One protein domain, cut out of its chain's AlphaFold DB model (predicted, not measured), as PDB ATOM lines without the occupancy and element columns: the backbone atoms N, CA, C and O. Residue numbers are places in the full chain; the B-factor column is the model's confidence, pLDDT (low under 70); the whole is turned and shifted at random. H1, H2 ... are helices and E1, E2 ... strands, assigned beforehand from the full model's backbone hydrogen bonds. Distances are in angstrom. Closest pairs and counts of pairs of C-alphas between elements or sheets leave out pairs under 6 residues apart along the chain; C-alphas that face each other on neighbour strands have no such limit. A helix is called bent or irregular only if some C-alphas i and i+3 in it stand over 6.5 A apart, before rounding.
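What this domain is: This is residues 28 to 98 of the 116 residues of an uncharacterized protein of Euzebyaceae bacterium (UniProt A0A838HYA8). A small sheet of three strands is covered on one face by the long helix H2, while the short helix H1 sits beside the strands and a long loop, residues 45 to 61, joins the two helices. The 71 printed residues hold two named helices and three named strands in the order E1 H1 H2 E2 E3; the sheet is mixed, in the order E1 E2 E3. The class is mixed, helices and strands, with 33 residues in named elements, under half of the printed part. The whole is compact, with a radius of gyration of the C-alphas of 11.8 A, yet elongated, spanning 36 by 23 by 21 A.

Where its parts are: E1 is residues 33 to 36, 8.8 A long, from C-alpha 33 at (-33.488, 11.970, 18.513). H1 is residues 39 to 44, 8.7 A. H2 is residues 62 to 74, 18.7 A; it is irregular, but only just, with C-alphas 64 and 67 6.6 A apart. E2 is residues 79 to 83, 13.0 A, and E3 residues 91 to 95, 12.9 A, ending with C-alpha 95 at (-29.212, 7.865, 12.997).

How they stand to each other: E1 and E2 are parallel at 22 degrees, with N 36 and O 81 2.8 A apart, within hydrogen-bond range. E2 and E3 form an antiparallel hairpin at 163 degrees, with N 82 and O 92 at 2.8 A. E1, H1, H2 and E2 make a strand-helix-strand unit, two parallel neighbour strands with helices between, its crossover right-handed. H2 is on the sheet at a height of 9.5 A, over E1 and E2, making two layers, a helix on one face of a sheet; it runs along the strands, only just, at 29 degrees to E1 on the local plane. The closest C-alphas of H2 and E2, Gly 69 and Val 80, are 6.7 A apart. H1 stands at the sheet's level, height 0.7 A; its closest C-alphas with E1 are Gly 41 and Asp 35, 4.6 A. H1 and H2 are apart. Every O i to N i+4 pair is within range in H1, and 7 of 9 in H2.

The domain as a whole: The farthest C-alphas, Pro 29 and Gly 56, are 37.4 A apart. The printed part has no cut; the link from H1 to H2 is long. No printed residue is under pLDDT 70.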
ATOM      1  N   ILE A  28     -21.095  11.004  15.424       92.00
ATOM      2  CA  ILE A  28     -22.433  11.443  15.029       92.00
ATOM      3  C   ILE A  28     -22.584  12.934  15.366       92.00
ATOM      4  O   ILE A  28     -22.336  13.310  16.512       92.00
ATOM      5  N   PRO A  29     -22.982  13.797  14.411       91.62
ATOM      6  CA  PRO A  29     -23.235  15.206  14.697       91.62
ATOM      7  C   PRO A  29     -24.352  15.397  15.727       91.62
ATOM      8  O   PRO A  29     -25.309  14.618  15.748       91.62
ATOM      9  N   ASP A  30     -24.281  16.489  16.491       92.19
ATOM     10  CA  ASP A  30     -25.358  16.897  17.395       92.19
ATOM     11  C   ASP A  30     -26.704  16.984  16.656       92.19
ATOM     12  O   ASP A  30     -26.795  17.433  15.505       92.19
ATOM     13  N   GLY A  31     -27.770  16.562  17.333       94.00
ATOM     14  CA  GLY A  31     -29.113  16.514  16.771       94.00
ATOM     15  C   GLY A  31     -30.166  16.157  17.811       94.00
ATOM     16  O   GLY A  31     -29.867  16.004  18.997       94.00
ATOM     17  N   VAL A  32     -31.414  16.029  17.361       97.50
ATOM     18  CA  VAL A  32     -32.546  15.667  18.228       97.50
ATOM     19  C   VAL A  32     -33.077  14.299  17.829       97.50
ATOM     20  O   VAL A  32     -33.596  14.137  16.728       97.50
ATOM     21  N   ALA A  33     -32.978  13.321  18.725       98.06
ATOM     22  CA  ALA A  33     -33.488  11.970  18.513       98.06
ATOM     23  C   ALA A  33     -34.771  11.719  19.319       98.06
ATOM     24  O   ALA A  33     -34.998  12.343  20.357       98.06
ATOM     25  N   ALA A  34     -35.604  10.790  18.849       98.38
ATOM     26  CA  ALA A  34     -36.691  10.255  19.661       98.38
ATOM     27  C   ALA A  34     -36.106   9.481  20.848       98.38
ATOM     28  O   ALA A  34     -35.208   8.661  20.658       98.38
ATOM     29  N   ASP A  35     -36.633   9.715  22.048       98.12
ATOM     30  CA  ASP A  35     -36.248   8.966  23.244       98.12
ATOM     31  C   ASP A  35     -36.973   7.614  23.262       98.12
ATOM     32  O   ASP A  35     -38.150   7.527  23.604       98.12
ATOM     33  N   ALA A  36     -36.264   6.556  22.882       97.69
ATOM     34  CA  ALA A  36     -36.666   5.161  23.031       97.69
ATOM     35  C   ALA A  36     -35.763   4.430  24.044       97.69
ATOM     36  O   ALA A  36     -35.622   3.205  23.995       97.69
ATOM     37  N   TYR A  37     -35.137   5.173  24.961       97.25
ATOM     38  CA  TYR A  37     -34.218   4.645  25.964       97.25
ATOM     39  C   TYR A  37     -34.829   4.719  27.367       97.25
ATOM     40  O   TYR A  37     -34.825   3.734  28.123       97.25
ATOM     41  N   THR A  38     -35.412   5.867  27.720       96.75
ATOM     42  CA  THR A  38     -36.042   6.050  29.029       96.75
ATOM     43  C   THR A  38     -37.440   5.421  29.075       96.75
ATOM     44  O   THR A  38     -38.136   5.347  28.060       96.75
ATOM     45  N   PRO A  39     -37.924   4.999  30.260       96.38
ATOM     46  CA  PRO A  39     -39.303   4.535  30.424       96.38
ATOM     47  C   PRO A  39     -40.367   5.527  29.927       96.38
ATOM     48  O   PRO A  39     -41.394   5.114  29.384       96.38
ATOM     49  N   ALA A  40     -40.130   6.829  30.119       97.50
ATOM     50  CA  ALA A  40     -41.060   7.877  29.713       97.50
ATOM     51  C   ALA A  40     -41.089   8.038  28.188       97.50
ATOM     52  O   ALA A  40     -42.175   8.089  27.610       97.50
ATOM     53  N   GLY A  41     -39.919   8.049  27.546       97.44
ATOM     54  CA  GLY A  41     -39.792   8.102  26.091       97.44
ATOM     55  C   GLY A  41     -40.421   6.889  25.404       97.44
ATOM     56  O   GLY A  41     -41.267   7.042  24.524       97.44
ATOM     57  N   LEU A  42     -40.134   5.682  25.906       97.19
ATOM     58  CA  LEU A  42     -40.774   4.444  25.449       97.19
ATOM     59  C   LEU A  42     -42.303   4.542  25.515       97.19
ATOM     60  O   LEU A  42     -42.980   4.290  24.522       97.19
ATOM     61  N   THR A  43     -42.841   4.990  26.652       96.38
ATOM     62  CA  THR A  43     -44.291   5.166  26.827       96.38
ATOM     63  C   THR A  43     -44.861   6.192  25.842       96.38
ATOM     64  O   THR A  43     -45.929   5.964  25.276       96.38
ATOM     65  N   ALA A  44     -44.150   7.297  25.589       96.25
ATOM     66  CA  ALA A  44     -44.560   8.318  24.623       96.25
ATOM     67  C   ALA A  44     -44.567   7.800  23.172       96.25
ATOM     68  O   ALA A  44     -45.397   8.228  22.373       96.25
ATOM     69  N   LEU A  45     -43.693   6.843  22.850       95.50
ATOM     70  CA  LEU A  45     -43.661   6.133  21.567       95.50
ATOM     71  C   LEU A  45     -44.691   4.994  21.473       95.50
ATOM     72  O   LEU A  45     -44.776   4.329  20.444       95.50
ATOM     73  N   GLY A  46     -45.473   4.749  22.528       94.81
ATOM     74  CA  GLY A  46     -46.436   3.647  22.580       94.81
ATOM     75  C   GLY A  46     -45.808   2.280  22.873       94.81
ATOM     76  O   GLY A  46     -46.462   1.254  22.686       94.81
ATOM     77  N   LEU A  47     -44.559   2.251  23.343       96.00
ATOM     78  CA  LEU A  47     -43.868   1.053  23.813       96.00
ATOM     79  C   LEU A  47     -43.979   0.924  25.340       96.00
ATOM     80  O   LEU A  47     -44.070   1.924  26.056       96.00
ATOM     81  N   PRO A  48     -43.949  -0.298  25.893       95.94
ATOM     82  CA  PRO A  48     -43.908  -0.473  27.335       95.94
ATOM     83  C   PRO A  48     -42.535  -0.075  27.893       95.94
ATOM     84  O   PRO A  48     -41.498  -0.290  27.268       95.94
ATOM     85  N   ALA A  49     -42.505   0.411  29.135       95.62
ATOM     86  CA  ALA A  49     -41.260   0.707  29.854       95.62
ATOM     87  C   ALA A  49     -40.322  -0.514  30.005       95.62
ATOM     88  O   ALA A  49     -39.114  -0.352  30.207       95.62
ATOM     89  N   SER A  50     -40.884  -1.724  29.900       93.75
ATOM     90  CA  SER A  50     -40.188  -3.014  29.921       93.75
ATOM     91  C   SER A  50     -39.519  -3.391  28.599       93.75
ATOM     92  O   SER A  50     -38.905  -4.456  28.541       93.75
ATOM     93  N   TYR A  51     -39.625  -2.559  27.553       93.88
ATOM     94  CA  TYR A  51     -38.914  -2.767  26.290       93.88
ATOM     95  C   TYR A  51     -37.445  -3.176  26.563       93.88
ATOM     96  O   TYR A  51     -36.819  -2.585  27.451       93.88
ATOM     97  N   PRO A  52     -36.895  -4.192  25.868       94.06
ATOM     98  CA  PRO A  52     -37.395  -4.814  24.635       94.06
ATOM     99  C   PRO A  52     -38.499  -5.861  24.822       94.06
ATOM    100  O   PRO A  52     -38.911  -6.485  23.846       94.06
ATOM    101  N   LEU A  53     -38.989  -6.061  26.048       95.19
ATOM    102  CA  LEU A  53     -40.036  -7.029  26.350       95.19
ATOM    103  C   LEU A  53     -41.418  -6.379  26.431       95.19
ATOM    104  O   LEU A  53     -41.585  -5.272  26.952       95.19
ATOM    105  N   ASP A  54     -42.426  -7.107  25.965       94.38
ATOM    106  CA  ASP A  54     -43.827  -6.784  26.199       94.38
ATOM    107  C   ASP A  54     -44.268  -7.122  27.639       94.38
ATOM    108  O   ASP A  54     -43.492  -7.616  28.462       94.38
ATOM    109  N   GLY A  55     -45.537  -6.858  27.965       90.88
ATOM    110  CA  GLY A  55     -46.089  -7.148  29.294       90.88
ATOM    111  C   GLY A  55     -46.154  -8.641  29.652       90.88
ATOM    112  O   GLY A  55     -46.347  -8.969  30.821       90.88
ATOM    113  N   GLY A  56     -45.996  -9.537  28.674       93.56
ATOM    114  CA  GLY A  56     -45.892 -10.984  28.866       93.56
ATOM    115  C   GLY A  56     -44.448 -11.485  28.966       93.56
ATOM    116  O   GLY A  56     -44.240 -12.681  29.166       93.56
ATOM    117  N   GLY A  57     -43.457 -10.597  28.839       94.06
ATOM    118  CA  GLY A  57     -42.040 -10.953  28.837       94.06
ATOM    119  C   GLY A  57     -41.531 -11.485  27.495       94.06
ATOM    120  O   GLY A  57     -40.433 -12.039  27.453       94.06
ATOM    121  N   ALA A  58     -42.295 -11.350  26.407       94.62
ATOM    122  CA  ALA A  58     -41.847 -11.722  25.067       94.62
ATOM    123  C   ALA A  58     -41.138 -10.546  24.384       94.62
ATOM    124  O   ALA A  58     -41.481  -9.388  24.611       94.62
ATOM    125  N   LEU A  59     -40.154 -10.838  23.527       94.50
ATOM    126  CA  LEU A  59     -39.477  -9.803  22.744       94.50
ATOM    127  C   LEU A  59     -40.460  -9.116  21.796       94.50
ATOM    128  O   LEU A  59     -41.158  -9.769  21.014       94.50
ATOM    129  N   ILE A  60     -40.465  -7.787  21.834       95.38
ATOM    130  CA  ILE A  60     -41.223  -6.964  20.899       95.38
ATOM    131  C   ILE A  60     -40.622  -7.147  19.508       95.38
ATOM    132  O   ILE A  60     -39.432  -6.938  19.278       95.38
ATOM    133  N   ALA A  61     -41.465  -7.569  18.567       94.75
ATOM    134  CA  ALA A  61     -41.031  -7.853  17.212       94.75
ATOM    135  C   ALA A  61     -40.573  -6.576  16.499       94.75
ATOM    136  O   ALA A  61     -41.221  -5.534  16.574       94.75
ATOM    137  N   HIS A  62     -39.520  -6.699  15.694       93.69
ATOM    138  CA  HIS A  62     -38.980  -5.611  14.878       93.69
ATOM    139  C   HIS A  62     -40.048  -4.879  14.036       93.69
ATOM    140  O   HIS A  62     -40.002  -3.660  13.891       93.69
ATOM    141  N   ALA A  63     -41.057  -5.603  13.538       96.38
ATOM    142  CA  ALA A  63     -42.167  -5.032  12.772       96.38
ATOM    143  C   ALA A  63     -43.019  -4.013  13.559       96.38
ATOM    144  O   ALA A  63     -43.650  -3.159  12.944       96.38
ATOM    145  N   VAL A  64     -43.028  -4.079  14.897       96.38
ATOM    146  CA  VAL A  64     -43.687  -3.090  15.768       96.38
ATOM    147  C   VAL A  64     -42.860  -1.805  15.850       96.38
ATOM    148  O   VAL A  64     -43.422  -0.715  15.841       96.38
ATOM    149  N   CYS A  65     -41.529  -1.915  15.880       96.50
ATOM    150  CA  CYS A  65     -40.626  -0.769  16.022       96.50
ATOM    151  C   CYS A  65     -40.463   0.032  14.722       96.50
ATOM    152  O   CYS A  65     -40.309   1.251  14.760       96.50
ATOM    153  N   GLN A  66     -40.519  -0.634  13.566       96.38
ATOM    154  CA  GLN A  66     -40.347  -0.011  12.248       96.38
ATOM    155  C   GLN A  66     -41.228   1.232  11.997       96.38
ATOM    156  O   GLN A  66     -40.676   2.287  11.674       96.38
ATOM    157  N   PRO A  67     -42.563   1.190  12.188       97.62
ATOM    158  CA  PRO A  67     -43.396   2.379  12.005       97.62
ATOM    159  C   PRO A  67     -43.088   3.506  13.004       97.62
ATOM    160  O   PRO A  67     -43.317   4.668  12.678       97.62
ATOM    161  N   LEU A  68     -42.541   3.204  14.187       97.12
ATOM    162  CA  LEU A  68     -42.132   4.227  15.161       97.12
ATOM    163  C   LEU A  68     -40.889   4.983  14.678       97.12
ATOM    164  O   LEU A  68     -40.848   6.210  14.750       97.12
ATOM    165  N   GLY A  69     -39.911   4.260  14.123       96.75
ATOM    166  CA  GLY A  69     -38.745   4.862  13.474       96.75
ATOM    167  C   GLY A  69     -39.139   5.736  12.282       96.75
ATOM    168  O   GLY A  69     -38.651   6.859  12.157       96.75
ATOM    169  N   GLN A  70     -40.083   5.270  11.457       97.62
ATOM    170  CA  GLN A  70     -40.634   6.079  10.366       97.62
ATOM    171  C   GLN A  70     -41.336   7.339  10.892       97.62
ATOM    172  O   GLN A  70     -41.086   8.425  10.382       97.62
ATOM    173  N   GLY A  71     -42.146   7.228  11.949       97.81
ATOM    174  CA  GLY A  71     -42.797   8.383  12.571       97.81
ATOM    175  C   GLY A  71     -41.804   9.416  13.114       97.81
ATOM    176  O   GLY A  71     -42.017  10.616  12.953       97.81
ATOM    177  N   ALA A  72     -40.688   8.971  13.702       97.75
ATOM    178  CA  ALA A  72     -39.607   9.856  14.137       97.75
ATOM    179  C   ALA A  72     -38.957  10.593  12.952       97.75
ATOM    180  O   ALA A  72     -38.718  11.802  13.028       97.75
ATOM    181  N   LEU A  73     -38.710   9.882  11.848       97.38
ATOM    182  CA  LEU A  73     -38.181  10.473  10.620       97.38
ATOM    183  C   LEU A  73     -39.153  11.505  10.024       97.38
ATOM    184  O   LEU A  73     -38.733  12.619   9.706       97.38
ATOM    185  N   ASP A  74     -40.440  11.168   9.929       97.50
ATOM    186  CA  ASP A  74     -41.496  12.038   9.393       97.50
ATOM    187  C   ASP A  74     -41.702  13.296  10.253       97.50
ATOM    188  O   ASP A  74     -41.995  14.373   9.733       97.50
ATOM    189  N   ALA A  75     -41.484  13.188  11.568       96.88
ATOM    190  CA  ALA A  75     -41.483  14.316  12.501       96.88
ATOM    191  C   ALA A  75     -40.230  15.209  12.389       96.88
ATOM    192  O   ALA A  75     -40.114  16.208  13.100       96.88
ATOM    193  N   GLY A  76     -39.285  14.870  11.509       96.94
ATOM    194  CA  GLY A  76     -38.074  15.648  11.280       96.94
ATOM    195  C   GLY A  76     -36.978  15.431  12.323       96.94
ATOM    196  O   GLY A  76     -36.028  16.215  12.347       96.94
ATOM    197  N   LEU A  77     -37.045  14.377  13.142       97.88
ATOM    198  CA  LEU A  77     -35.994  14.025  14.108       97.88
ATOM    199  C   LEU A  77     -34.753  13.474  13.400       97.88
ATOM    200  O   LEU A  77     -34.820  13.039  12.253       97.88
ATOM    201  N   ASP A  78     -33.594  13.554  14.040       97.69
ATOM    202  CA  ASP A  78     -32.297  13.113  13.512       97.69
ATOM    203  C   ASP A  78     -31.980  11.648  13.799       97.69
ATOM    204  O   ASP A  78     -30.980  11.131  13.304       97.69
ATOM    205  N   GLY A  79     -32.826  10.975  14.570       97.88
ATOM    206  CA  GLY A  79     -32.671   9.564  14.863       97.88
ATOM    207  C   GLY A  79     -33.609   9.061  15.949       97.88
ATOM    208  O   GLY A  79     -34.535   9.759  16.373       97.88
ATOM    209  N   VAL A  80     -33.325   7.850  16.415       98.19
ATOM    210  CA  VAL A  80     -33.949   7.211  17.575       98.19
ATOM    211  C   VAL A  80     -32.842   6.757  18.517       98.19
ATOM    212  O   VAL A  80     -32.018   5.926  18.142       98.19
ATOM    213  N   ASP A  81     -32.830   7.318  19.721       97.81
ATOM    214  CA  ASP A  81     -31.953   6.926  20.819       97.81
ATOM    215  C   ASP A  81     -32.627   5.788  21.584       97.81
ATOM    216  O   ASP A  81     -33.592   6.001  22.319       97.81
ATOM    217  N   ALA A  82     -32.196   4.562  21.317       96.69
ATOM    218  CA  ALA A  82     -32.910   3.351  21.669       96.69
ATOM    219  C   ALA A  82     -32.204   2.571  22.772       96.69
ATOM    220  O   ALA A  82     -30.980   2.492  22.838       96.69
ATOM    221  N   ARG A  83     -32.991   1.902  23.612       95.00
ATOM    222  CA  ARG A  83     -32.485   0.763  24.379       95.00
ATOM    223  C   ARG A  83     -32.188  -0.393  23.422       95.00
ATOM    224  O   ARG A  83     -32.972  -0.646  22.508       95.00
ATOM    225  N   SER A  84     -31.096  -1.116  23.647       91.81
ATOM    226  CA  SER A  84     -30.793  -2.306  22.850       91.81
ATOM    227  C   SER A  84     -31.823  -3.414  23.094       91.81
ATOM    228  O   SER A  84     -32.261  -3.651  24.223       91.81
ATOM    229  N   ALA A  85     -32.207  -4.112  22.023       91.12
ATOM    230  CA  ALA A  85     -32.981  -5.351  22.113       91.12
ATOM    231  C   ALA A  85     -32.091  -6.604  22.204       91.12
ATOM    232  O   ALA A  85     -32.602  -7.707  22.421       91.12
ATOM    233  N   ALA A  86     -30.776  -6.449  22.029       87.31
ATOM    234  CA  ALA A  86     -29.823  -7.543  22.094       87.31
ATOM    235  C   ALA A  86     -29.516  -7.916  23.558       87.31
ATOM    236  O   ALA A  86     -29.405  -7.038  24.420       87.31
ATOM    237  N   PRO A  87     -29.334  -9.212  23.871       80.25
ATOM    238  CA  PRO A  87     -28.866  -9.630  25.188       80.25
ATOM    239  C   PRO A  87     -27.537  -8.956  25.552       80.25
ATOM    240  O   PRO A  87     -26.568  -9.055  24.806       80.25
ATOM    241  N   GLY A  88     -27.488  -8.290  26.707       81.12
ATOM    242  CA  GLY A  88     -26.287  -7.596  27.185       81.12
ATOM    243  C   GLY A  88     -26.013  -6.241  26.524       81.12
ATOM    244  O   GLY A  88     -25.050  -5.584  26.911       81.12
ATOM    245  N   GLY A  89     -26.846  -5.807  25.574       84.81
ATOM    246  CA  GLY A  89     -26.800  -4.452  25.039       84.81
ATOM    247  C   GLY A  89     -27.429  -3.438  25.998       84.81
ATOM    248  O   GLY A  89     -28.298  -3.781  26.800       84.81
ATOM    249  N   ASP A  90     -26.998  -2.183  25.895       91.06
ATOM    250  CA  ASP A  90     -27.507  -1.078  26.716       91.06
ATOM    251  C   ASP A  90     -28.258  -0.059  25.851       91.06
ATOM    252  O   ASP A  90     -29.493  -0.021  25.828       91.06
ATOM    253  N   ARG A  91     -27.507   0.714  25.063       94.75
ATOM    254  CA  ARG A  91     -28.003   1.856  24.299       94.75
ATOM    255  C   ARG A  91     -27.490   1.818  22.867       94.75
ATOM    256  O   ARG A  91     -26.324   1.524  22.625       94.75
ATOM    257  N   GLU A  92     -28.367   2.130  21.928       95.19
ATOM    258  CA  GLU A  92     -28.125   2.114  20.490       95.19
ATOM    259  C   GLU A  92     -28.683   3.393  19.864       95.19
ATOM    260  O   GLU A  92     -29.623   3.996  20.379       95.19
ATOM    261  N   LEU A  93     -28.132   3.803  18.722       96.00
ATOM    262  CA  LEU A  93     -28.627   4.953  17.974       96.00
ATOM    263  C   LEU A  93     -28.953   4.546  16.540       96.00
ATOM    264  O   LEU A  93     -28.067   4.174  15.771       96.00
ATOM    265  N   ALA A  94     -30.214   4.709  16.152       95.69
ATOM    266  CA  ALA A  94     -30.594   4.729  14.747       95.69
ATOM    267  C   ALA A  94     -30.494   6.173  14.238       95.69
ATOM    268  O   ALA A  94     -31.381   6.980  14.502       95.69
ATOM    269  N   TRP A  95     -29.412   6.519  13.540       96.94
ATOM    270  CA  TRP A  95     -29.212   7.865  12.997       96.94
ATOM    271  C   TRP A  95     -29.830   8.024  11.603       96.94
ATOM    272  O   TRP A  95     -29.688   7.153  10.743       96.94
ATOM    273  N   PHE A  96     -30.480   9.163  11.355       96.50
ATOM    274  CA  PHE A  96     -31.064   9.520  10.064       96.50
ATOM    275  C   PHE A  96     -30.159  10.510   9.314       96.50
ATOM    276  O   PHE A  96     -30.069  11.688   9.693       96.50
ATOM    277  N   PRO A  97     -29.526  10.090   8.199       91.94
ATOM    278  CA  PRO A  97     -28.518  10.909   7.538       91.94
ATOM    279  C   PRO A  97     -29.060  12.222   6.980       91.94
ATOM    280  O   PRO A  97     -28.407  13.257   7.098       91.94
ATOM    281  N   LYS A  98     -30.265  12.211   6.392       90.31
ATOM    282  CA  LYS A  98     -30.892  13.384   5.744       90.31
ATOM    283  C   LYS A  98     -29.944  14.115   4.772       90.31
ATOM    284  O   LYS A  98     -29.897  15.339   4.732       90.31
TER     285      LYS A  98